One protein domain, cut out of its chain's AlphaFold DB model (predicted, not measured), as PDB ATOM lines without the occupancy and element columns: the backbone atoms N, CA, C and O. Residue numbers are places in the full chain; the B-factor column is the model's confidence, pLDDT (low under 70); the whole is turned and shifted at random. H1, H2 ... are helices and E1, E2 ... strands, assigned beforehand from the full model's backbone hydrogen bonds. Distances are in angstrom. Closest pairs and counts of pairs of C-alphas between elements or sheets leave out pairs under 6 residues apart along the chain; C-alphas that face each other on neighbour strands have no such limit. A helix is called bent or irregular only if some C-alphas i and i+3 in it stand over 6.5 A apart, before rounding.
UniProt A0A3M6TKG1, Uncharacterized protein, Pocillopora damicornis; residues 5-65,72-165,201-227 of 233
ATOM      1  N   ILE A   5      37.884 -46.363  23.421       91.44
ATOM      2  CA  ILE A   5      37.970 -45.110  22.688       91.44
ATOM      3  C   ILE A   5      36.928 -44.181  23.296       91.44
ATOM      4  O   ILE A   5      35.738 -44.490  23.275       91.44
ATOM      5  N   LYS A   6      37.389 -43.048  23.823       93.31
ATOM      6  CA  LYS A   6      36.550 -41.926  24.240       93.31
ATOM      7  C   LYS A   6      36.545 -40.900  23.117       93.31
ATOM      8  O   LYS A   6      37.608 -40.393  22.763       93.31
ATOM      9  N   GLN A   7      35.370 -40.573  22.601       93.19
ATOM     10  CA  GLN A   7      35.212 -39.585  21.540       93.19
ATOM     11  C   GLN A   7      34.043 -38.644  21.828       93.19
ATOM     12  O   GLN A   7      33.028 -39.029  22.407       93.19
ATOM     13  N   VAL A   8      34.222 -37.390  21.431       95.38
ATOM     14  CA  VAL A   8      33.172 -36.369  21.429       95.38
ATOM     15  C   VAL A   8      32.478 -36.360  20.072       95.38
ATOM     16  O   VAL A   8      32.969 -36.956  19.109       95.38
ATOM     17  N   VAL A   9      31.334 -35.692  19.990       95.88
ATOM     18  CA  VAL A   9      30.634 -35.491  18.718       95.88
ATOM     19  C   VAL A   9      31.552 -34.747  17.746       95.88
ATOM     20  O   VAL A   9      32.059 -33.668  18.052       95.88
ATOM     21  N   GLU A  10      31.745 -35.314  16.559       95.00
ATOM     22  CA  GLU A  10      32.482 -34.680  15.463       95.00
ATOM     23  C   GLU A  10      31.621 -33.582  14.830       95.00
ATOM     24  O   GLU A  10      32.077 -32.460  14.610       95.00
ATOM     25  N   LYS A  11      30.355 -33.909  14.540       94.31
ATOM     26  CA  LYS A  11      29.389 -32.978  13.957       94.31
ATOM     27  C   LYS A  11      27.945 -33.391  14.224       94.31
ATOM     28  O   LYS A  11      27.637 -34.576  14.351       94.31
ATOM     29  N   VAL A  12      27.048 -32.411  14.207       95.06
ATOM     30  CA  VAL A  12      25.600 -32.645  14.186       95.06
ATOM     31  C   VAL A  12      25.126 -32.771  12.743       95.06
ATOM     32  O   VAL A  12      25.476 -31.949  11.898       95.06
ATOM     33  N   VAL A  13      24.363 -33.824  12.453       92.44
ATOM     34  CA  VAL A  13      23.927 -34.160  11.089       92.44
ATOM     35  C   VAL A  13      22.516 -33.653  10.825       92.44
ATOM     36  O   VAL A  13      22.284 -32.960   9.839       92.44
ATOM     37  N   PHE A  14      21.583 -33.980  11.716       93.25
ATOM     38  CA  PHE A  14      20.190 -33.553  11.641       93.25
ATOM     39  C   PHE A  14      19.672 -33.231  13.033       93.25
ATOM     40  O   PHE A  14      20.157 -33.753  14.031       93.25
ATOM     41  N   PHE A  15      18.659 -32.381  13.094       94.31
ATOM     42  CA  PHE A  15      17.936 -32.085  14.316       94.31
ATOM     43  C   PHE A  15      16.509 -31.681  13.968       94.31
ATOM     44  O   PHE A  15      16.219 -31.191  12.876       94.31
ATOM     45  N   SER A  16      15.622 -31.922  14.916       93.00
ATOM     46  CA  SER A  16      14.207 -31.540  14.875       93.00
ATOM     47  C   SER A  16      14.007 -30.035  15.075       93.00
ATOM     48  O   SER A  16      13.330 -29.373  14.287       93.00
ATOM     49  N   SER A  17      14.628 -29.483  16.116       90.62
ATOM     50  CA  SER A  17      14.540 -28.075  16.476       90.62
ATOM     51  C   SER A  17      15.823 -27.584  17.157       90.62
ATOM     52  O   SER A  17      16.680 -28.366  17.559       90.62
ATOM     53  N   GLN A  18      15.982 -26.263  17.225       92.81
ATOM     54  CA  GLN A  18      17.006 -25.582  18.019       92.81
ATOM     55  C   GLN A  18      16.485 -24.189  18.391       92.81
ATOM     56  O   GLN A  18      15.738 -23.581  17.608       92.81
ATOM     57  N   TYR A  19      16.847 -23.691  19.570       91.62
ATOM     58  CA  TYR A  19      16.436 -22.364  20.032       91.62
ATOM     59  C   TYR A  19      17.148 -21.247  19.262       91.62
ATOM     60  O   TYR A  19      16.515 -20.288  18.816       91.62
ATOM     61  N   GLY A  20      18.454 -21.402  19.046       89.25
ATOM     62  CA  GLY A  20      19.266 -20.465  18.283       89.25
ATOM     63  C   GLY A  20      18.881 -20.365  16.805       89.25
ATOM     64  O   GLY A  20      18.289 -21.264  16.210       89.25
ATOM     65  N   SER A  21      19.257 -19.252  16.180       87.38
ATOM     66  CA  SER A  21      19.185 -19.115  14.721       87.38
ATOM     67  C   SER A  21      20.452 -19.662  14.065       87.38
ATOM     68  O   SER A  21      21.520 -19.615  14.666       87.38
ATOM     69  N   ASP A  22      20.368 -20.076  12.798       83.62
ATOM     70  CA  ASP A  22      21.519 -20.610  12.042       83.62
ATOM     71  C   ASP A  22      22.680 -19.611  11.889       83.62
ATOM     72  O   ASP A  22      23.805 -19.983  11.566       83.62
ATOM     73  N   LYS A  23      22.409 -18.318  12.105       85.50
ATOM     74  CA  LYS A  23      23.403 -17.237  12.055       85.50
ATOM     75  C   LYS A  23      24.027 -16.933  13.418       85.50
ATOM     76  O   LYS A  23      24.967 -16.145  13.483       85.50
ATOM     77  N   SER A  24      23.488 -17.503  14.492       87.50
ATOM     78  CA  SER A  24      23.961 -17.308  15.859       87.50
ATOM     79  C   SER A  24      24.761 -18.518  16.333       87.50
ATOM     80  O   SER A  24      24.597 -19.626  15.838       87.50
ATOM     81  N   LYS A  25      25.625 -18.302  17.324       87.19
ATOM     82  CA  LYS A  25      26.263 -19.388  18.083       87.19
ATOM     83  C   LYS A  25      25.521 -19.701  19.381       87.19
ATOM     84  O   LYS A  25      25.851 -20.667  20.051       87.19
ATOM     85  N   SER A  26      24.545 -18.875  19.747       92.25
ATOM     86  CA  SER A  26      23.813 -19.035  20.995       92.25
ATOM     87  C   SER A  26      22.743 -20.108  20.846       92.25
ATOM     88  O   SER A  26      21.858 -19.946  20.003       92.25
ATOM     89  N   TYR A  27      22.801 -21.151  21.674       92.50
ATOM     90  CA  TYR A  27      21.758 -22.173  21.795       92.50
ATOM     91  C   TYR A  27      21.492 -22.973  20.510       92.50
ATOM     92  O   TYR A  27      20.343 -23.300  20.193       92.50
ATOM     93  N   THR A  28      22.531 -23.240  19.719       94.62
ATOM     94  CA  THR A  28      22.409 -23.963  18.443       94.62
ATOM     95  C   THR A  28      22.821 -25.420  18.574       94.62
ATOM     96  O   THR A  28      23.620 -25.782  19.434       94.62
ATOM     97  N   ALA A  29      22.308 -26.281  17.694       93.81
ATOM     98  CA  ALA A  29      22.666 -27.700  17.697       93.81
ATOM     99  C   ALA A  29      24.159 -27.926  17.425       93.81
ATOM    100  O   ALA A  29      24.759 -28.850  17.966       93.81
ATOM    101  N   ALA A  30      24.784 -27.040  16.644       93.31
ATOM    102  CA  ALA A  30      26.211 -27.091  16.341       93.31
ATOM    103  C   ALA A  30      27.104 -27.052  17.593       93.31
ATOM    104  O   ALA A  30      28.225 -27.552  17.539       93.31
ATOM    105  N   ASN A  31      26.609 -26.513  18.709       94.25
ATOM    106  CA  ASN A  31      27.344 -26.440  19.965       94.25
ATOM    107  C   ASN A  31      27.634 -27.810  20.596       94.25
ATOM    108  O   ASN A  31      28.612 -27.938  21.320       94.25
ATOM    109  N   LEU A  32      26.856 -28.851  20.268       94.06
ATOM    110  CA  LEU A  32      27.162 -30.217  20.712       94.06
ATOM    111  C   LEU A  32      28.441 -30.776  20.081       94.06
ATOM    112  O   LEU A  32      28.979 -31.764  20.576       94.06
ATOM    113  N   ALA A  33      28.888 -30.207  18.957       94.38
ATOM    114  CA  ALA A  33      30.052 -30.686  18.231       94.38
ATOM    115  C   ALA A  33      31.352 -30.114  18.809       94.38
ATOM    116  O   ALA A  33      31.522 -28.904  18.963       94.38
ATOM    117  N   GLY A  34      32.325 -30.994  19.032       91.19
ATOM    118  CA  GLY A  34      33.659 -30.628  19.483       91.19
ATOM    119  C   GLY A  34      33.812 -30.603  21.003       91.19
ATOM    120  O   GLY A  34      33.399 -31.522  21.707       91.19
ATOM    121  N   LYS A  35      34.542 -29.600  21.499       89.31
ATOM    122  CA  LYS A  35      34.885 -29.479  22.921       89.31
ATOM    123  C   LYS A  35      33.782 -28.754  23.679       89.31
ATOM    124  O   LYS A  35      33.289 -27.738  23.205       89.31
ATOM    125  N   PHE A  36      33.514 -29.241  24.880       89.31
ATOM    126  CA  PHE A  36      32.581 -28.669  25.838       89.31
ATOM    127  C   PHE A  36      33.337 -28.011  26.996       89.31
ATOM    128  O   PHE A  36      34.499 -28.354  27.252       89.31
ATOM    129  N   TYR A  37      32.700 -27.049  27.664       87.69
ATOM    130  CA  TYR A  37      33.365 -26.195  28.657       87.69
ATOM    131  C   TYR A  37      32.499 -25.851  29.871       87.69
ATOM    132  O   TYR A  37      33.037 -25.333  30.850       87.69
ATOM    133  N   ASN A  38      31.189 -26.090  29.812       88.38
ATOM    134  CA  ASN A  38      30.263 -25.590  30.822       88.38
ATOM    135  C   ASN A  38      30.108 -26.602  31.960       88.38
ATOM    136  O   ASN A  38      30.279 -26.242  33.126       88.38
ATOM    137  N   TYR A  39      29.899 -27.877  31.624       83.50
ATOM    138  CA  TYR A  39      29.840 -28.974  32.585       83.50
ATOM    139  C   TYR A  39      31.170 -29.097  33.361       83.50
ATOM    140  O   TYR A  39      32.241 -29.057  32.744       83.50
ATOM    141  N   PRO A  40      31.157 -29.278  34.698       88.00
ATOM    142  CA  PRO A  40      30.017 -29.641  35.552       88.00
ATOM    143  C   PRO A  40      29.197 -28.463  36.100       88.00
ATOM    144  O   PRO A  40      28.284 -28.686  36.885       88.00
ATOM    145  N   ASN A  41      29.489 -27.217  35.711       86.69
ATOM    146  CA  ASN A  41      28.758 -26.071  36.250       86.69
ATOM    147  C   ASN A  41      27.304 -26.078  35.765       86.69
ATOM    148  O   ASN A  41      27.039 -26.177  34.568       86.69
ATOM    149  N   TYR A  42      26.377 -25.903  36.702       86.19
ATOM    150  CA  TYR A  42      24.957 -25.762  36.406       86.19
ATOM    151  C   TYR A  42      24.601 -24.304  36.088       86.19
ATOM    152  O   TYR A  42      24.946 -23.394  36.849       86.19
ATOM    153  N   GLY A  43      23.890 -24.064  34.987       88.06
ATOM    154  CA  GLY A  43      23.511 -22.720  34.552       88.06
ATOM    155  C   GLY A  43      23.012 -22.665  33.112       88.06
ATOM    156  O   GLY A  43      23.030 -23.665  32.411       88.06
ATOM    157  N   ASP A  44      22.571 -21.476  32.701       89.19
ATOM    158  CA  ASP A  44      22.119 -21.178  31.339       89.19
ATOM    159  C   ASP A  44      23.291 -20.643  30.503       89.19
ATOM    160  O   ASP A  44      23.731 -19.498  30.688       89.19
ATOM    161  N   PHE A  45      23.826 -21.471  29.606       92.25
ATOM    162  CA  PHE A  45      24.996 -21.137  28.803       92.25
ATOM    163  C   PHE A  45      24.644 -21.021  27.322       92.25
ATOM    164  O   PHE A  45      24.240 -21.965  26.648       92.25
ATOM    165  N   THR A  46      24.949 -19.859  26.737       92.56
ATOM    166  CA  THR A  46      24.760 -19.638  25.291       92.56
ATOM    167  C   THR A  46      25.526 -20.634  24.413       92.56
ATOM    168  O   THR A  46      25.154 -20.858  23.267       92.56
ATOM    169  N   GLN A  47      26.596 -21.229  24.933       91.62
ATOM    170  CA  GLN A  47      27.430 -22.197  24.225       91.62
ATOM    171  C   GLN A  47      26.875 -23.619  24.265       91.62
ATOM    172  O   GLN A  47      27.540 -24.510  23.761       91.62
ATOM    173  N   ALA A  48      25.700 -23.841  24.845       92.31
ATOM    174  CA  ALA A  48      25.083 -25.152  24.912       92.31
ATOM    175  C   ALA A  48      24.008 -25.339  23.833       92.31
ATOM    176  O   ALA A  48      23.717 -24.432  23.042       92.31
ATOM    177  N   PHE A  49      23.432 -26.534  23.771       94.12
ATOM    178  CA  PHE A  49      22.318 -26.876  22.899       94.12
ATOM    179  C   PHE A  49      20.999 -26.868  23.663       94.12
ATOM    180  O   PHE A  49      20.861 -27.524  24.693       94.12
ATOM    181  N   VAL A  50      20.019 -26.156  23.103       93.81
ATOM    182  CA  VAL A  50      18.675 -26.017  23.667       93.81
ATOM    183  C   VAL A  50      17.639 -26.227  22.565       93.81
ATOM    184  O   VAL A  50      17.746 -25.678  21.462       93.81
ATOM    185  N   LEU A  51      16.619 -27.025  22.874       90.50
ATOM    186  CA  LEU A  51      15.464 -27.276  22.010       90.50
ATOM    187  C   LEU A  51      14.397 -26.188  22.202       90.50
ATOM    188  O   LEU A  51      14.351 -25.510  23.225       90.50
ATOM    189  N   ARG A  52      13.518 -25.997  21.209       86.56
ATOM    190  CA  ARG A  52      12.450 -24.977  21.310       86.56
ATOM    191  C   ARG A  52      11.261 -25.423  22.147       86.56
ATOM    192  O   ARG A  52      10.553 -24.580  22.693       86.56
ATOM    193  N   SER A  53      11.018 -26.723  22.179       81.81
ATOM    194  CA  SER A  53       9.836 -27.306  22.789       81.81
ATOM    195  C   SER A  53      10.177 -27.695  24.229       81.81
ATOM    196  O   SER A  53      10.983 -28.590  24.440       81.81
ATOM    197  N   TYR A  54       9.575 -27.020  25.211       85.81
ATOM    198  CA  TYR A  54       9.477 -27.452  26.611       85.81
ATOM    199  C   TYR A  54       8.079 -27.228  27.215       85.81
ATOM    200  O   TYR A  54       7.433 -26.224  26.925       85.81
ATOM    201  N   GLY A  55       7.622 -28.116  28.096       82.94
ATOM    202  CA  GLY A  55       6.306 -28.041  28.738       82.94
ATOM    203  C   GLY A  55       5.117 -28.275  27.789       82.94
ATOM    204  O   GLY A  55       5.284 -28.431  26.592       82.94
ATOM    205  N   PRO A  56       3.866 -28.288  28.269       80.12
ATOM    206  CA  PRO A  56       2.715 -28.670  27.438       80.12
ATOM    207  C   PRO A  56       2.072 -27.497  26.670       80.12
ATOM    208  O   PRO A  56       0.938 -27.599  26.198       80.12
ATOM    209  N   TRP A  57       2.724 -26.332  26.575       79.44
ATOM    210  CA  TRP A  57       2.051 -25.103  26.125       79.44
ATOM    211  C   TRP A  57       1.604 -25.135  24.660       79.44
ATOM    212  O   TRP A  57       0.573 -24.544  24.332       79.44
ATOM    213  N   TRP A  58       2.307 -25.852  23.781       76.00
ATOM    214  CA  TRP A  58       1.861 -26.038  22.394       76.00
ATOM    215  C   TRP A  58       0.643 -26.953  22.284       76.00
ATOM    216  O   TRP A  58      -0.162 -26.757  21.374       76.00
ATOM    217  N   GLU A  59       0.472 -27.912  23.201       76.12
ATOM    218  CA  GLU A  59      -0.717 -28.773  23.258       76.12
ATOM    219  C   GLU A  59      -1.958 -27.997  23.708       76.12
ATOM    220  O   GLU A  59      -3.078 -28.301  23.301       76.12
ATOM    221  N   MET A  60      -1.751 -26.951  24.511       80.25
ATOM    222  CA  MET A  60      -2.807 -26.049  24.978       80.25
ATOM    223  C   MET A  60      -3.155 -24.941  23.969       80.25
ATOM    224  O   MET A  60      -4.100 -24.183  24.193       80.25
ATOM    225  N   SER A  61      -2.411 -24.817  22.865       81.88
ATOM    226  CA  SER A  61      -2.650 -23.772  21.866       81.88
ATOM    227  C   SER A  61      -3.979 -23.986  21.122       81.88
ATOM    228  O   SER A  61      -4.270 -25.114  20.718       81.88
ATOM    229  N   PRO A  62      -4.753 -22.924  20.805       84.06
ATOM    230  CA  PRO A  62      -5.969 -23.033  19.988       84.06
ATOM    231  C   PRO A  62      -5.750 -23.671  18.608       84.06
ATOM    232  O   PRO A  62      -6.690 -24.179  18.000       84.06
ATOM    233  N   SER A  63      -4.517 -23.631  18.092       83.75
ATOM    234  CA  SER A  63      -4.138 -24.236  16.812       83.75
ATOM    235  C   SER A  63      -3.692 -25.696  16.924       83.75
ATOM    236  O   SER A  63      -3.352 -26.296  15.900       83.75
ATOM    237  N   PHE A  64      -3.634 -26.261  18.135       78.56
ATOM    238  CA  PHE A  64      -3.198 -27.634  18.346       78.56
ATOM    239  C   PHE A  64      -4.118 -28.606  17.606       78.56
ATOM    240  O   PHE A  64      -5.347 -28.527  17.667       78.56
ATOM    241  N   ARG A  65      -3.505 -29.547  16.893       76.00
ATOM    242  CA  ARG A  65      -4.216 -30.631  16.227       76.00
ATOM    243  C   ARG A  65      -3.814 -31.930  16.888       76.00
ATOM    244  O   ARG A  65      -2.633 -32.262  16.927       76.00
ATOM    245  N   ARG A  72      -0.729 -45.541  16.454       53.56
ATOM    246  CA  ARG A  72       0.725 -45.550  16.613       53.56
ATOM    247  C   ARG A  72       1.026 -45.639  18.098       53.56
ATOM    248  O   ARG A  72       0.513 -44.853  18.890       53.56
ATOM    249  N   ARG A  73       1.878 -46.606  18.455       54.25
ATOM    250  CA  ARG A  73       2.522 -46.682  19.771       54.25
ATOM    251  C   ARG A  73       2.876 -45.261  20.186       54.25
ATOM    252  O   ARG A  73       3.521 -44.584  19.391       54.25
ATOM    253  N   LYS A  74       2.401 -44.838  21.362       57.69
ATOM    254  CA  LYS A  74       2.654 -43.518  21.943       57.69
ATOM    255  C   LYS A  74       4.163 -43.278  21.857       57.69
ATOM    256  O   LYS A  74       4.924 -43.877  22.611       57.69
ATOM    257  N   LEU A  75       4.595 -42.560  20.821       60.38
ATOM    258  CA  LEU A  75       5.988 -42.182  20.672       60.38
ATOM    259  C   LEU A  75       6.179 -41.164  21.768       60.38
ATOM    260  O   LEU A  75       5.551 -40.110  21.760       60.38
ATOM    261  N   ASN A  76       6.964 -41.549  22.761       69.62
ATOM    262  CA  ASN A  76       7.266 -40.654  23.852       69.62
ATOM    263  C   ASN A  76       8.260 -39.581  23.401       69.62
ATOM    264  O   ASN A  76       8.553 -38.734  24.212       69.62
ATOM    265  N   SER A  77       8.788 -39.593  22.174       78.44
ATOM    266  CA  SER A  77       9.726 -38.588  21.674       78.44
ATOM    267  C   SER A  77       9.044 -37.545  20.787       78.44
ATOM    268  O   SER A  77       8.292 -37.881  19.870       78.44
ATOM    269  N   GLU A  78       9.315 -36.275  21.079       84.25
ATOM    270  CA  GLU A  78       8.811 -35.107  20.342       84.25
ATOM    271  C   GLU A  78       9.914 -34.467  19.496       84.25
ATOM    272  O   GLU A  78       9.680 -34.071  18.354       84.25
ATOM    273  N   ASP A  79      11.130 -34.434  20.037       89.94
ATOM    274  CA  ASP A  79      12.311 -33.872  19.396       89.94
ATOM    275  C   ASP A  79      13.417 -34.940  19.286       89.94
ATOM    276  O   ASP A  79      13.441 -35.950  19.989       89.94
ATOM    277  N   PHE A  80      14.352 -34.726  18.367       92.69
ATOM    278  CA  PHE A  80      15.555 -35.539  18.185       92.69
ATOM    279  C   PHE A  80      16.758 -34.714  17.703       92.69
ATOM    280  O   PHE A  80      16.588 -33.660  17.072       92.69
ATOM    281  N   VAL A  81      17.963 -35.245  17.938       94.81
ATOM    282  CA  VAL A  81      19.231 -34.794  17.340       94.81
ATOM    283  C   VAL A  81      20.064 -35.993  16.888       94.81
ATOM    284  O   VAL A  81      20.193 -36.974  17.619       94.81
ATOM    285  N   ASP A  82      20.638 -35.903  15.692       94.19
ATOM    286  CA  ASP A  82      21.525 -36.901  15.100       94.19
ATOM    287  C   ASP A  82      22.972 -36.430  15.185       94.19
ATOM    288  O   ASP A  82      23.362 -35.413  14.603       94.19
ATOM    289  N   LEU A  83      23.780 -37.214  15.883       94.25
ATOM    290  CA  LEU A  83      25.168 -36.929  16.202       94.25
ATOM    291  C   LEU A  83      26.064 -37.890  15.436       94.25
ATOM    292  O   LEU A  83      25.873 -39.106  15.495       94.25
ATOM    293  N   GLN A  84      27.048 -37.347  14.726       93.81
ATOM    294  CA  GLN A  84      28.100 -38.128  14.096       93.81
ATOM    295  C   GLN A  84      29.368 -38.096  14.951       93.81
ATOM    296  O   GLN A  84      29.813 -37.037  15.394       93.81
ATOM    297  N   PHE A  85      29.968 -39.271  15.107       92.38
ATOM    298  CA  PHE A  85      31.257 -39.497  15.742       92.38
ATOM    299  C   PHE A  85      32.321 -39.877  14.707       92.38
ATOM    300  O   PHE A  85      32.017 -40.488  13.674       92.38
ATOM    301  N   GLU A  86      33.571 -39.544  15.020       91.06
ATOM    302  CA  GLU A  86      34.720 -39.745  14.135       91.06
ATOM    303  C   GLU A  86      34.971 -41.240  13.871       91.06
ATOM    304  O   GLU A  86      35.066 -41.694  12.720       91.06
ATOM    305  N   GLU A  87      34.998 -42.052  14.930       88.12
ATOM    306  CA  GLU A  87      35.312 -43.474  14.856       88.12
ATOM    307  C   GLU A  87      34.069 -44.372  14.956       88.12
ATOM    308  O   GLU A  87      33.236 -44.258  15.855       88.12
ATOM    309  N   SER A  88      33.987 -45.348  14.043       87.44
ATOM    310  CA  SER A  88      33.040 -46.465  14.117       87.44
ATOM    311  C   SER A  88      33.404 -47.391  15.284       87.44
ATOM    312  O   SER A  88      34.326 -48.205  15.158       87.44
ATOM    313  N   VAL A  89      32.641 -47.343  16.376       86.50
ATOM    314  CA  VAL A  89      32.893 -48.149  17.585       86.50
ATOM    315  C   VAL A  89      31.723 -49.068  17.928       86.50
ATOM    316  O   VAL A  89      30.612 -48.889  17.437       86.50
ATOM    317  N   TYR A  90      31.976 -50.071  18.770       85.19
ATOM    318  CA  TYR A  90      30.930 -50.744  19.536       85.19
ATOM    319  C   TYR A  90      30.694 -49.940  20.814       85.19
ATOM    320  O   TYR A  90      31.598 -49.918  21.651       85.19
ATOM    321  N   PRO A  91      29.544 -49.261  20.964       86.25
ATOM    322  CA  PRO A  91      29.308 -48.406  22.119       86.25
ATOM    323  C   PRO A  91      29.339 -49.215  23.417       86.25
ATOM    324  O   PRO A  91      28.622 -50.207  23.551       86.25
ATOM    325  N   THR A  92      30.176 -48.794  24.359       85.69
ATOM    326  CA  THR A  92      30.233 -49.338  25.723       85.69
ATOM    327  C   THR A  92      29.472 -48.454  26.696       85.69
ATOM    328  O   THR A  92      28.871 -48.971  27.632       85.69
ATOM    329  N   LYS A  93      29.486 -47.138  26.468       86.62
ATOM    330  CA  LYS A  93      28.860 -46.142  27.335       86.62
ATOM    331  C   LYS A  93      28.600 -44.850  26.567       86.62
ATOM    332  O   LYS A  93      29.389 -44.473  25.700       86.62
ATOM    333  N   ILE A  94      27.516 -44.158  26.901       89.44
ATOM    334  CA  ILE A  94      27.251 -42.792  26.437       89.44
ATOM    335  C   ILE A  94      27.066 -41.900  27.661       89.44
ATOM    336  O   ILE A  94      26.271 -42.227  28.540       89.44
ATOM    337  N   GLU A  95      27.809 -40.797  27.708       90.69
ATOM    338  CA  GLU A  95      27.645 -39.746  28.713       90.69
ATOM    339  C   GLU A  95      26.978 -38.539  28.059       90.69
ATOM    340  O   GLU A  95      27.479 -38.005  27.067       90.69
ATOM    341  N   ILE A  96      25.844 -38.127  28.615       91.69
ATOM    342  CA  ILE A  96      25.131 -36.914  28.214       91.69
ATOM    343  C   ILE A  96      25.348 -35.895  29.327       91.69
ATOM    344  O   ILE A  96      25.070 -36.182  30.494       91.69
ATOM    345  N   LEU A  97      25.917 -34.749  28.965       90.88
ATOM    346  CA  LEU A  97      26.284 -33.695  29.902       90.88
ATOM    347  C   LEU A  97      25.222 -32.600  29.846       90.88
ATOM    348  O   LEU A  97      25.221 -31.777  28.931       90.88
ATOM    349  N   GLU A  98      24.305 -32.631  30.807       88.44
ATOM    350  CA  GLU A  98      23.238 -31.645  30.962       88.44
ATOM    351  C   GLU A  98      23.682 -30.565  31.961       88.44
ATOM    352  O   GLU A  98      24.190 -30.876  33.039       88.44
ATOM    353  N   THR A  99      23.518 -29.294  31.598       89.25
ATOM    354  CA  THR A  99      23.934 -28.132  32.413       89.25
ATOM    355  C   THR A  99      22.756 -27.360  32.987       89.25
ATOM    356  O   THR A  99      22.935 -26.590  33.927       89.25
ATOM    357  N   TYR A 100      21.543 -27.587  32.474       88.44
ATOM    358  CA  TYR A 100      20.337 -26.927  32.959       88.44
ATOM    359  C   TYR A 100      19.104 -27.807  32.769       88.44
ATOM    360  O   TYR A 100      18.862 -28.303  31.670       88.44
ATOM    361  N   ASN A 101      18.313 -27.964  33.836       86.88
ATOM    362  CA  ASN A 101      17.008 -28.632  33.853       86.88
ATOM    363  C   ASN A 101      16.992 -29.989  33.101       86.88
ATOM    364  O   ASN A 101      16.368 -30.109  32.043       86.88
ATOM    365  N   PRO A 102      17.714 -30.996  33.622       84.69
ATOM    366  CA  PRO A 102      17.896 -32.297  32.978       84.69
ATOM    367  C   PRO A 102      16.612 -33.136  32.927       84.69
ATOM    368  O   PRO A 102      15.642 -32.863  33.635       84.69
ATOM    369  N   GLY A 103      16.654 -34.225  32.156       82.56
ATOM    370  CA  GLY A 103      15.588 -35.240  32.119       82.56
ATOM    371  C   GLY A 103      14.789 -35.263  30.819       82.56
ATOM    372  O   GLY A 103      13.825 -36.013  30.688       82.56
ATOM    373  N   ALA A 104      15.202 -34.481  29.820       87.12
ATOM    374  CA  ALA A 104      14.556 -34.473  28.514       87.12
ATOM    375  C   ALA A 104      14.848 -35.721  27.681       87.12
ATOM    376  O   ALA A 104      14.059 -36.058  26.801       87.12
ATOM    377  N   VAL A 105      15.992 -36.377  27.877       88.88
ATOM    378  CA  VAL A 105      16.420 -37.485  27.013       88.88
ATOM    379  C   VAL A 105      15.621 -38.745  27.340       88.88
ATOM    380  O   VAL A 105      15.734 -39.305  28.424       88.88
ATOM    381  N   VAL A 106      14.850 -39.232  26.368       87.12
ATOM    382  CA  VAL A 106      13.983 -40.414  26.524       87.12
ATOM    383  C   VAL A 106      14.442 -41.626  25.723       87.12
ATOM    384  O   VAL A 106      13.944 -42.733  25.930       87.12
ATOM    385  N   GLY A 107      15.379 -41.443  24.792       85.00
ATOM    386  CA  GLY A 107      15.831 -42.527  23.933       85.00
ATOM    387  C   GLY A 107      17.176 -42.258  23.279       85.00
ATOM    388  O   GLY A 107      17.533 -41.121  22.982       85.00
ATOM    389  N   VAL A 108      17.909 -43.341  23.029       89.31
ATOM    390  CA  VAL A 108      19.171 -43.327  22.290       89.31
ATOM    391  C   VAL A 108      19.118 -44.424  21.237       89.31
ATOM    392  O   VAL A 108      18.911 -45.593  21.566       89.31
ATOM    393  N   LEU A 109      19.293 -44.059  19.968       87.25
ATOM    394  CA  LEU A 109      19.238 -44.989  18.843       87.25
ATOM    395  C   LEU A 109      20.559 -44.976  18.078       87.25
ATOM    396  O   LEU A 109      21.070 -43.925  17.702       87.25
ATOM    397  N   ALA A 110      21.088 -46.160  17.788       87.00
ATOM    398  CA  ALA A 110      22.202 -46.317  16.864       87.00
ATOM    399  C   ALA A 110      21.677 -46.301  15.420       87.00
ATOM    400  O   ALA A 110      20.852 -47.139  15.046       87.00
ATOM    401  N   LEU A 111      22.165 -45.364  14.608       82.38
ATOM    402  CA  LEU A 111      21.804 -45.240  13.199       82.38
ATOM    403  C   LEU A 111      22.873 -45.880  12.305       82.38
ATOM    404  O   LEU A 111      24.080 -45.801  12.560       82.38
ATOM    405  N   GLU A 112      22.419 -46.507  11.223       75.06
ATOM    406  CA  GLU A 112      23.299 -47.011  10.173       75.06
ATOM    407  C   GLU A 112      23.696 -45.863   9.239       75.06
ATOM    408  O   GLU A 112      22.868 -45.041   8.844       75.06
ATOM    409  N   SER A 113      24.982 -45.789   8.894       66.56
ATOM    410  CA  SER A 113      25.443 -44.801   7.925       66.56
ATOM    411  C   SER A 113      25.002 -45.206   6.524       66.56
ATOM    412  O   SER A 113      25.289 -46.310   6.066       66.56
ATOM    413  N   VAL A 114      24.350 -44.282   5.820       62.84
ATOM    414  CA  VAL A 114      23.819 -44.490   4.463       62.84
ATOM    415  C   VAL A 114      24.940 -44.750   3.437       62.84
ATOM    416  O   VAL A 114      24.685 -45.229   2.336       62.84
ATOM    417  N   SER A 115      26.199 -44.450   3.774       57.28
ATOM    418  CA  SER A 115      27.302 -44.358   2.815       57.28
ATOM    419  C   SER A 115      28.081 -45.651   2.548       57.28
ATOM    420  O   SER A 115      29.196 -45.566   2.033       57.28
ATOM    421  N   SER A 116      27.598 -46.857   2.871       49.72
ATOM    422  CA  SER A 116      28.376 -48.065   2.542       49.72
ATOM    423  C   SER A 116      27.561 -49.336   2.321       49.72
ATOM    424  O   SER A 116      26.995 -49.905   3.242       49.72
ATOM    425  N   PHE A 117      27.726 -49.906   1.126       53.94
ATOM    426  CA  PHE A 117      27.526 -51.325   0.783       53.94
ATOM    427  C   PHE A 117      28.369 -52.311   1.639       53.94
ATOM    428  O   PHE A 117      28.392 -53.512   1.370       53.94
ATOM    429  N   SER A 118      29.086 -51.826   2.662       51.72
ATOM    430  CA  SER A 118      29.890 -52.635   3.577       51.72
ATOM    431  C   SER A 118      29.098 -52.891   4.861       51.72
ATOM    432  O   SER A 118      28.646 -51.955   5.514       51.72
ATOM    433  N   LYS A 119      28.935 -54.167   5.235       55.28
ATOM    434  CA  LYS A 119      28.220 -54.628   6.444       55.28
ATOM    435  C   LYS A 119      28.989 -54.314   7.740       55.28
ATOM    436  O   LYS A 119      29.241 -55.208   8.553       55.28
ATOM    437  N   SER A 120      29.430 -53.076   7.939       57.94
ATOM    438  CA  SER A 120      30.059 -52.677   9.196       57.94
ATOM    439  C   SER A 120      28.957 -52.495  10.247       57.94
ATOM    440  O   SER A 120      28.138 -51.590  10.148       57.94
ATOM    441  N   LYS A 121      28.917 -53.364  11.264       63.28
ATOM    442  CA  LYS A 121      27.915 -53.313  12.350       63.28
ATOM    443  C   LYS A 121      28.176 -52.210  13.392       63.28
ATOM    444  O   LYS A 121      27.614 -52.264  14.481       63.28
ATOM    445  N   LYS A 122      29.083 -51.272  13.113       68.75
ATOM    446  CA  LYS A 122      29.554 -50.281  14.084       68.75
ATOM    447  C   LYS A 122      28.913 -48.926  13.790       68.75
ATOM    448  O   LYS A 122      29.230 -48.347  12.744       68.75
ATOM    449  N   PRO A 123      28.032 -48.417  14.664       75.06
ATOM    450  CA  PRO A 123      27.425 -47.117  14.446       75.06
ATOM    451  C   PRO A 123      28.477 -46.008  14.531       75.06
ATOM    452  O   PRO A 123      29.361 -46.021  15.385       75.06
ATOM    453  N   ARG A 124      28.359 -45.042  13.620       84.69
ATOM    454  CA  ARG A 124      28.989 -43.711  13.725       84.69
ATOM    455  C   ARG A 124      27.982 -42.623  14.039       84.69
ATOM    456  O   ARG A 124      28.366 -41.512  14.369       84.69
ATOM    457  N   LEU A 125      26.707 -42.940  13.862       89.19
ATOM    458  CA  LEU A 125      25.600 -42.018  13.969       89.19
ATOM    459  C   LEU A 125      24.743 -42.474  15.142       89.19
ATOM    460  O   LEU A 125      24.342 -43.639  15.199       89.19
ATOM    461  N   ILE A 126      24.491 -41.570  16.073       90.69
ATOM    462  CA  ILE A 126      23.621 -41.807  17.221       90.69
ATOM    463  C   ILE A 126      22.552 -40.733  17.217       90.69
ATOM    464  O   ILE A 126      22.859 -39.550  17.101       90.69
ATOM    465  N   ARG A 127      21.300 -41.151  17.358       91.56
ATOM    466  CA  ARG A 127      20.173 -40.260  17.590       91.56
ATOM    467  C   ARG A 127      19.875 -40.210  19.075       91.56
ATOM    468  O   ARG A 127      19.653 -41.259  19.675       91.56
ATOM    469  N   LEU A 128      19.822 -39.009  19.635       91.06
ATOM    470  CA  LEU A 128      19.159 -38.781  20.915       91.06
ATOM    471  C   LEU A 128      17.729 -38.332  20.644       91.06
ATOM    472  O   LEU A 128      17.490 -37.492  19.776       91.06
ATOM    473  N   GLU A 129      16.794 -38.920  21.374       91.19
ATOM    474  CA  GLU A 129      15.381 -38.574  21.352       91.19
ATOM    475  C   GLU A 129      14.997 -37.872  22.651       91.19
ATOM    476  O   GLU A 129      15.411 -38.291  23.735       91.19
ATOM    477  N   PHE A 130      14.177 -36.830  22.535       89.56
ATOM    478  CA  PHE A 130      13.808 -35.951  23.635       89.56
ATOM    479  C   PHE A 130      12.295 -35.864  23.830       89.56
ATOM    480  O   PHE A 130      11.519 -35.872  22.871       89.56
ATOM    481  N   ASN A 131      11.897 -35.718  25.089       88.25
ATOM    482  CA  ASN A 131      10.571 -35.317  25.526       88.25
ATOM    483  C   ASN A 131      10.708 -34.287  26.641       88.25
ATOM    484  O   ASN A 131      11.132 -34.621  27.745       88.25
ATOM    485  N   GLN A 132      10.291 -33.057  26.369       86.31
ATOM    486  CA  GLN A 132      10.333 -31.981  27.359       86.31
ATOM    487  C   GLN A 132       8.941 -31.584  27.847       86.31
ATOM    488  O   GLN A 132       8.821 -30.648  28.631       86.31
ATOM    489  N   SER A 133       7.881 -32.289  27.430       83.44
ATOM    490  CA  SER A 133       6.493 -31.979  27.809       83.44
ATOM    491  C   SER A 133       6.260 -32.003  29.325       83.44
ATOM    492  O   SER A 133       5.409 -31.279  29.837       83.44
ATOM    493  N   HIS A 134       7.041 -32.813  30.049       81.94
ATOM    494  CA  HIS A 134       6.975 -32.948  31.503       81.94
ATOM    495  C   HIS A 134       7.835 -31.921  32.255       81.94
ATOM    496  O   HIS A 134       7.710 -31.799  33.473       81.94
ATOM    497  N   LEU A 135       8.697 -31.187  31.550       82.81
ATOM    498  CA  LEU A 135       9.583 -30.198  32.144       82.81
ATOM    499  C   LEU A 135       8.902 -28.831  32.160       82.81
ATOM    500  O   LEU A 135       8.284 -28.403  31.185       82.81
ATOM    501  N   SER A 136       9.038 -28.110  33.272       82.31
ATOM    502  CA  SER A 136       8.519 -26.742  33.393       82.31
ATOM    503  C   SER A 136       9.307 -25.728  32.563       82.31
ATOM    504  O   SER A 136       8.843 -24.606  32.364       82.31
ATOM    505  N   TYR A 137      10.507 -26.099  32.118       86.88
ATOM    506  CA  TYR A 137      11.427 -25.238  31.387       86.88
ATOM    507  C   TYR A 137      12.262 -26.041  30.380       86.88
ATOM    508  O   TYR A 137      12.127 -27.263  30.322       86.88
ATOM    509  N   TYR A 138      13.090 -25.379  29.567       89.31
ATOM    510  CA  TYR A 138      13.934 -26.073  28.590       89.31
ATOM    511  C   TYR A 138      15.095 -26.808  29.248       89.31
ATOM    512  O   TYR A 138      15.602 -26.368  30.279       89.31
ATOM    513  N   THR A 139      15.521 -27.907  28.637       88.81
ATOM    514  CA  THR A 139      16.768 -28.599  28.982       88.81
ATOM    515  C   THR A 139      17.931 -28.069  28.163       88.81
ATOM    516  O   THR A 139      17.781 -27.772  26.973       88.81
ATOM    517  N   GLU A 140      19.097 -28.001  28.796       91.94
ATOM    518  CA  GLU A 140      20.353 -27.594  28.182       91.94
ATOM    519  C   GLU A 140      21.379 -28.732  28.195       91.94
ATOM    520  O   GLU A 140      21.656 -29.323  29.242       91.94
ATOM    521  N   LEU A 141      21.952 -29.019  27.021       93.19
ATOM    522  CA  LEU A 141      23.020 -30.002  26.840       93.19
ATOM    523  C   LEU A 141      24.317 -29.301  26.433       93.19
ATOM    524  O   LEU A 141      24.365 -28.635  25.400       93.19
ATOM    525  N   ASP A 142      25.384 -29.535  27.188       92.69
ATOM    526  CA  ASP A 142      26.728 -29.045  26.872       92.69
ATOM    527  C   ASP A 142      27.445 -29.987  25.899       92.69
ATOM    528  O   ASP A 142      28.037 -29.556  24.912       92.69
ATOM    529  N   ALA A 143      27.367 -31.301  26.141       93.50
ATOM    530  CA  ALA A 143      28.052 -32.282  25.306       93.50
ATOM    531  C   ALA A 143      27.444 -33.679  25.356       93.50
ATOM    532  O   ALA A 143      26.734 -34.063  26.286       93.50
ATOM    533  N   VAL A 144      27.833 -34.478  24.362       93.19
ATOM    534  CA  VAL A 144      27.591 -35.919  24.325       93.19
ATOM    535  C   VAL A 144      28.911 -36.624  24.053       93.19
ATOM    536  O   VAL A 144      29.624 -36.307  23.097       93.19
ATOM    537  N   ILE A 145      29.249 -37.586  24.901       92.62
ATOM    538  CA  ILE A 145      30.491 -38.345  24.817       92.62
ATOM    539  C   ILE A 145      30.144 -39.806  24.581       92.62
ATOM    540  O   ILE A 145      29.374 -40.410  25.328       92.62
ATOM    541  N   LEU A 146      30.753 -40.384  23.554       91.31
ATOM    542  CA  LEU A 146      30.635 -41.795  23.237       91.31
ATOM    543  C   LEU A 146      31.913 -42.519  23.650       91.31
ATOM    544  O   LEU A 146      33.019 -42.166  23.236       91.31
ATOM    545  N   TYR A 147      31.733 -43.579  24.424       88.94
ATOM    546  CA  TYR A 147      32.759 -44.559  24.724       88.94
ATOM    547  C   TYR A 147      32.463 -45.823  23.932       88.94
ATOM    548  O   TYR A 147      31.308 -46.247  23.804       88.94
ATOM    549  N   GLY A 148      33.500 -46.437  23.383       87.94
ATOM    550  CA  GLY A 148      33.339 -47.705  22.701       87.94
ATOM    551  C   GLY A 148      34.644 -48.410  22.396       87.94
ATOM    552  O   GLY A 148      35.732 -47.864  22.538       87.94
ATOM    553  N   THR A 149      34.537 -49.653  21.949       87.06
ATOM    554  CA  THR A 149      35.689 -50.479  21.579       87.06
ATOM    555  C   THR A 149      35.712 -50.751  20.080       87.06
ATOM    556  O   THR A 149      34.681 -50.842  19.408       87.06
ATOM    557  N   ALA A 150      36.909 -50.941  19.521       80.94
ATOM    558  CA  ALA A 150      37.054 -51.339  18.120       80.94
ATOM    559  C   ALA A 150      36.554 -52.777  17.860       80.94
ATOM    560  O   ALA A 150      36.185 -53.110  16.732       80.94
ATOM    561  N   THR A 151      36.528 -53.631  18.883       77.50
ATOM    562  CA  THR A 151      36.107 -55.039  18.817       77.50
ATOM    563  C   THR A 151      34.835 -55.266  19.623       77.50
ATOM    564  O   THR A 151      34.715 -54.741  20.725       77.50
ATOM    565  N   SER A 152      33.915 -56.087  19.109       66.56
ATOM    566  CA  SER A 152      32.706 -56.467  19.847       66.56
ATOM    567  C   SER A 152      33.072 -57.237  21.121       66.56
ATOM    568  O   SER A 152      33.901 -58.151  21.073       66.56
ATOM    569  N   ASN A 153      32.404 -56.927  22.235       59.31
ATOM    570  CA  ASN A 153      32.497 -57.682  23.492       59.31
ATOM    571  C   ASN A 153      31.954 -59.124  23.386       59.31
ATOM    572  O   ASN A 153      32.077 -59.896  24.336       59.31
ATOM    573  N   ASP A 154      31.452 -59.545  22.219       53.06
ATOM    574  CA  ASP A 154      31.187 -60.959  21.913       53.06
ATOM    575  C   ASP A 154      32.415 -61.857  22.161       53.06
ATOM    576  O   ASP A 154      32.268 -63.043  22.466       53.06
ATOM    577  N   PHE A 155      33.630 -61.299  22.066       48.91
ATOM    578  CA  PHE A 155      34.865 -62.001  22.418       48.91
ATOM    579  C   PHE A 155      35.002 -62.244  23.925       48.91
ATOM    580  O   PHE A 155      35.344 -63.359  24.302       48.91
ATOM    581  N   GLN A 156      34.647 -61.282  24.783       47.53
ATOM    582  CA  GLN A 156      34.683 -61.454  26.242       47.53
ATOM    583  C   GLN A 156      33.679 -62.519  26.690       47.53
ATOM    584  O   GLN A 156      34.031 -63.396  27.467       47.53
ATOM    585  N   HIS A 157      32.460 -62.540  26.136       45.12
ATOM    586  CA  HIS A 157      31.497 -63.609  26.429       45.12
ATOM    587  C   HIS A 157      31.938 -64.987  25.915       45.12
ATOM    588  O   HIS A 157      31.608 -65.992  26.544       45.12
ATOM    589  N   LYS A 158      32.666 -65.068  24.792       49.00
ATOM    590  CA  LYS A 158      33.257 -66.329  24.308       49.00
ATOM    591  C   LYS A 158      34.427 -66.788  25.173       49.00
ATOM    592  O   LYS A 158      34.521 -67.980  25.448       49.00
ATOM    593  N   GLU A 159      35.268 -65.864  25.619       45.72
ATOM    594  CA  GLU A 159      36.424 -66.123  26.478       45.72
ATOM    595  C   GLU A 159      35.968 -66.529  27.890       45.72
ATOM    596  O   GLU A 159      36.332 -67.605  28.358       45.72
ATOM    597  N   LEU A 160      35.026 -65.795  28.491       47.75
ATOM    598  CA  LEU A 160      34.357 -66.140  29.755       47.75
ATOM    599  C   LEU A 160      33.612 -67.483  29.673       47.75
ATOM    600  O   LEU A 160      33.683 -68.272  30.607       47.75
ATOM    601  N   LYS A 161      32.952 -67.802  28.546       48.88
ATOM    602  CA  LYS A 161      32.347 -69.133  28.325       48.88
ATOM    603  C   LYS A 161      33.377 -70.244  28.119       48.88
ATOM    604  O   LYS A 161      33.080 -71.394  28.426       48.88
ATOM    605  N   SER A 162      34.556 -69.930  27.583       51.31
ATOM    606  CA  SER A 162      35.642 -70.904  27.427       51.31
ATOM    607  C   SER A 162      36.397 -71.159  28.734       51.31
ATOM    608  O   SER A 162      36.838 -72.284  28.950       51.31
ATOM    609  N   LEU A 163      36.470 -70.159  29.625       48.09
ATOM    610  CA  LEU A 163      37.045 -70.277  30.970       48.09
ATOM    611  C   LEU A 163      36.064 -70.885  31.986       48.09
ATOM    612  O   LEU A 163      36.491 -71.619  32.866       48.09
ATOM    613  N   ALA A 164      34.751 -70.678  31.830       48.25
ATOM    614  CA  ALA A 164      33.711 -71.308  32.660       48.25
ATOM    615  C   ALA A 164      33.540 -72.825  32.417       48.25
ATOM    616  O   ALA A 164      32.595 -73.432  32.911       48.25
ATOM    617  N   LYS A 165      34.434 -73.442  31.636       47.38
ATOM    618  CA  LYS A 165      34.520 -74.898  31.468       47.38
ATOM    619  C   LYS A 165      35.369 -75.579  32.553       47.38
ATOM    620  O   LYS A 165      35.553 -76.790  32.471       47.38
ATOM    621  N   ASN A 201      18.364 -39.483  39.569       47.94
ATOM    622  CA  ASN A 201      18.535 -40.297  38.364       47.94
ATOM    623  C   ASN A 201      17.971 -39.656  37.093       47.94
ATOM    624  O   ASN A 201      17.682 -40.386  36.151       47.94
ATOM    625  N   GLY A 202      17.750 -38.337  37.065       48.28
ATOM    626  CA  GLY A 202      17.287 -37.628  35.865       48.28
ATOM    627  C   GLY A 202      15.980 -38.171  35.275       48.28
ATOM    628  O   GLY A 202      15.815 -38.147  34.060       48.28
ATOM    629  N   TYR A 203      15.076 -38.705  36.106       42.41
ATOM    630  CA  TYR A 203      13.779 -39.261  35.691       42.41
ATOM    631  C   TYR A 203      13.836 -40.494  34.770       42.41
ATOM    632  O   TYR A 203      12.824 -40.864  34.167       42.41
ATOM    633  N   PHE A 204      14.962 -41.217  34.718       45.94
ATOM    634  CA  PHE A 204      15.061 -42.470  33.950       45.94
ATOM    635  C   PHE A 204      14.081 -43.564  34.429       45.94
ATOM    636  O   PHE A 204      13.744 -44.464  33.656       45.94
ATOM    637  N   ASP A 205      13.543 -43.454  35.649       49.16
ATOM    638  CA  ASP A 205      12.471 -44.321  36.173       49.16
ATOM    639  C   ASP A 205      11.135 -44.183  35.421       49.16
ATOM    640  O   ASP A 205      10.278 -45.067  35.500       49.16
ATOM    641  N   ILE A 206      10.938 -43.085  34.682       47.81
ATOM    642  CA  ILE A 206       9.724 -42.832  33.889       47.81
ATOM    643  C   ILE A 206       9.763 -43.601  32.556       47.81
ATOM    644  O   ILE A 206       8.735 -43.748  31.883       47.81
ATOM    645  N   LEU A 207      10.918 -44.152  32.167       43.50
ATOM    646  CA  LEU A 207      11.031 -44.926  30.936       43.50
ATOM    647  C   LEU A 207      10.198 -46.213  31.050       43.50
ATOM    648  O   LEU A 207      10.472 -47.069  31.896       43.50
ATOM    649  N   PRO A 208       9.177 -46.413  30.195       38.25
ATOM    650  CA  PRO A 208       8.367 -47.616  30.261       38.25
ATOM    651  C   PRO A 208       9.250 -48.847  30.033       38.25
ATOM    652  O   PRO A 208      10.000 -48.921  29.058       38.25
ATOM    653  N   TYR A 209       9.110 -49.854  30.901       36.03
ATOM    654  CA  TYR A 209       9.845 -51.132  30.879       36.03
ATOM    655  C   TYR A 209       9.868 -51.821  29.495       36.03
ATOM    656  O   TYR A 209      10.763 -52.603  29.181       36.03
ATOM    657  N   THR A 210       8.919 -51.501  28.613       35.84
ATOM    658  CA  THR A 210       8.864 -51.989  27.230       35.84
ATOM    659  C   THR A 210       9.922 -51.371  26.302       35.84
ATOM    660  O   THR A 210      10.327 -52.041  25.350       35.84
ATOM    661  N   MET A 211      10.445 -50.168  26.578       37.56
ATOM    662  CA  MET A 211      11.604 -49.604  25.862       37.56
ATOM    663  C   MET A 211      12.910 -50.320  26.236       37.56
ATOM    664  O   MET A 211      13.713 -50.614  25.350       37.56
ATOM    665  N   VAL A 212      13.055 -50.759  27.495       39.28
ATOM    666  CA  VAL A 212      14.145 -51.661  27.931       39.28
ATOM    667  C   VAL A 212      14.087 -53.005  27.189       39.28
ATOM    668  O   VAL A 212      15.102 -53.658  26.959       39.28
ATOM    669  N   GLN A 213      12.897 -53.426  26.749       31.52
ATOM    670  CA  GLN A 213      12.719 -54.663  25.986       31.52
ATOM    671  C   GLN A 213      12.882 -54.495  24.468       31.52
ATOM    672  O   GLN A 213      13.314 -55.442  23.810       31.52
ATOM    673  N   GLY A 214      12.615 -53.311  23.907       27.72
ATOM    674  CA  GLY A 214      12.972 -52.968  22.519       27.72
ATOM    675  C   GLY A 214      14.487 -52.966  22.281       27.72
ATOM    676  O   GLY A 214      14.952 -53.335  21.202       27.72
ATOM    677  N   LEU A 215      15.249 -52.687  23.341       34.44
ATOM    678  CA  LEU A 215      16.704 -52.828  23.425       34.44
ATOM    679  C   LEU A 215      17.198 -54.288  23.432       34.44
ATOM    680  O   LEU A 215      18.396 -54.511  23.386       34.44
ATOM    681  N   LYS A 216      16.334 -55.316  23.419       27.53
ATOM    682  CA  LYS A 216      16.788 -56.726  23.371       27.53
ATOM    683  C   LYS A 216      17.289 -57.193  21.993       27.53
ATOM    684  O   LYS A 216      17.761 -58.322  21.879       27.53
ATOM    685  N   LYS A 217      17.184 -56.368  20.940       30.98
ATOM    686  CA  LYS A 217      17.718 -56.679  19.592       30.98
ATOM    687  C   LYS A 217      18.920 -55.830  19.166       30.98
ATOM    688  O   LYS A 217      19.499 -56.110  18.118       30.98
ATOM    689  N   GLN A 218      19.310 -54.839  19.959       30.42
ATOM    690  CA  GLN A 218      20.544 -54.073  19.781       30.42
ATOM    691  C   GLN A 218      21.407 -54.272  21.033       30.42
ATOM    692  O   GLN A 218      20.851 -54.569  22.087       30.42
ATOM    693  N   PRO A 219      22.748 -54.212  20.954       32.72
ATOM    694  CA  PRO A 219      23.560 -54.260  22.163       32.72
ATOM    695  C   PRO A 219      23.073 -53.151  23.103       32.72
ATOM    696  O   PRO A 219      23.008 -51.994  22.701       32.72
ATOM    697  N   TYR A 220      22.649 -53.530  24.307       35.31
ATOM    698  CA  TYR A 220      22.265 -52.600  25.363       35.31
ATOM    699  C   TYR A 220      23.451 -51.665  25.612       35.31
ATOM    700  O   TYR A 220      24.518 -52.137  26.001       35.31
ATOM    701  N   ILE A 221      23.282 -50.375  25.320       43.47
ATOM    702  CA  ILE A 221      24.282 -49.343  25.599       43.47
ATOM    703  C   ILE A 221      23.853 -48.694  26.914       43.47
ATOM    704  O   ILE A 221      22.807 -48.043  26.933       43.47
ATOM    705  N   PRO A 222      24.603 -48.874  28.010       39.12
ATOM    706  CA  PRO A 222      24.405 -48.098  29.221       39.12
ATOM    707  C   PRO A 222      24.457 -46.599  28.898       39.12
ATOM    708  O   PRO A 222      25.445 -46.100  28.351       39.12
ATOM    709  N   VAL A 223      23.370 -45.899  29.214       41.00
ATOM    710  CA  VAL A 223      23.289 -44.439  29.152       41.00
ATOM    711  C   VAL A 223      23.484 -43.937  30.574       41.00
ATOM    712  O   VAL A 223      22.721 -44.307  31.461       41.00
ATOM    713  N   GLU A 224      24.509 -43.120  30.791       43.12
ATOM    714  CA  GLU A 224      24.682 -42.381  32.040       43.12
ATOM    715  C   GLU A 224      24.455 -40.896  31.748       43.12
ATOM    716  O   GLU A 224      25.305 -40.233  31.151       43.12
ATOM    717  N   CYS A 225      23.309 -40.365  32.176       37.16
ATOM    718  CA  CYS A 225      23.189 -38.927  32.398       37.16
ATOM    719  C   CYS A 225      23.886 -38.616  33.717       37.16
ATOM    720  O   CYS A 225      23.488 -39.125  34.767       37.16
ATOM    721  N   LYS A 226      24.956 -37.823  33.665       39.19
ATOM    722  CA  LYS A 226      25.654 -37.400  34.877       39.19
ATOM    723  C   LYS A 226      25.115 -36.054  35.319       39.19
ATOM    724  O   LYS A 226      25.405 -35.042  34.690       39.19
ATOM    725  N   MET A 227      24.398 -36.055  36.431       38.47
ATOM    726  CA  MET A 227      24.146 -34.857  37.228       38.47
ATOM    727  C   MET A 227      25.157 -34.806  38.374       38.47
ATOM    728  O   MET A 227      25.671 -35.850  38.776       38.47
TER     729      MET A 227
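This is residues 5 to 65, 72 to 165 and 201 to 227 of the 233 residues of an uncharacterized protein of Pocillopora damicornis (UniProt A0A3M6TKG1). One seven-stranded sheet is curled like part of a barrel and folded back on itself into two facing leaves, E4 E5 E2 and E6 E3 E7, with the bent strand E1 as the hinge. The short helix H1 packs on the sheet near E1 and E6, H3 lies off the sheet, and residues 154 to 165, with H2, stick out as a free arm. The printed part has 182 residues, with three named helices and seven named strands in the order E1 H1 E2 E3 E4 E5 E6 H2 H3 E7; the sheet, E4 E5 E2 E1 E6 E3 E7, is mixed. The class is mixed, helices and strands, with 78 residues in named elements, under half. The whole is compact, with a radius of gyration of the C-alphas of 17.7 A, yet elongated, spanning 64 by 36 by 35 A.

The folded sheet, one sheet bent back into two leaves, is strongly twisted. E4, residues 105 to 111, and E5, residues 125 to 130, form a hairpin, with N 109 and O 127 2.8 A apart. E5 is antiparallel to E2, residues 79 to 85, with N 83 and O 126 at 2.8 A. E1, residues 5 to 15, bends by 58 degrees at residue 11; its residues 9 to 15 pair antiparallel with E2, N 13 and O 82 at 2.9 A. Its residues 5 to 8 pair antiparallel with E6, residues 140 to 149, N 7 and O 146 at 2.9 A. E6 is antiparallel to E3, residues 90 to 100, N 95 and O 145 at 2.9 A. The edge strand E7, residues 223 to 225, is parallel to E3, N 224 and O 94 at 3.0 A. H1, residues 29 to 32, is on the sheet at a height of 6.0 A; its closest C-alphas to E6 are Leu 32 and Ala 143, 5.1 A. H3, residues 209 to 217, is only just not on the sheet, with 4 pairs of C-alphas within 10 A. H2, residues 154 to 163, is not on it. In H2 every O i to N i+4 pair is within hydrogen-bond range, in H3 3 of 5, and H1 is too short for such a pair.

E1 begins at C-alpha 5 (37.970, -45.110, 22.688) and measures 25.3 A. E3 measures 29.3 A and E6 28.3 A. H2 measures 14.3 A and ends at C-alpha 163 (37.045, -70.277, 30.970). H3 measures 14.8 A and is irregular, but only just: C-alphas 214 and 217 are 6.7 A apart. E7 ends at C-alpha 225 (23.189, -38.927, 32.398).

The two C-alphas farthest apart, of Pro 62 and Lys 165, are 66.8 A apart. Residues 66 to 71 and 166 to 200 are not printed, with C-alpha gaps of 15.7 A and 38.7 A. The links E1 to H1 and E4 to E5 are long. Mean pLDDT of the printed part is 75.6; residues 72 to 76, 113 to 122, 152 to 165 and 201 to 227 are under 70.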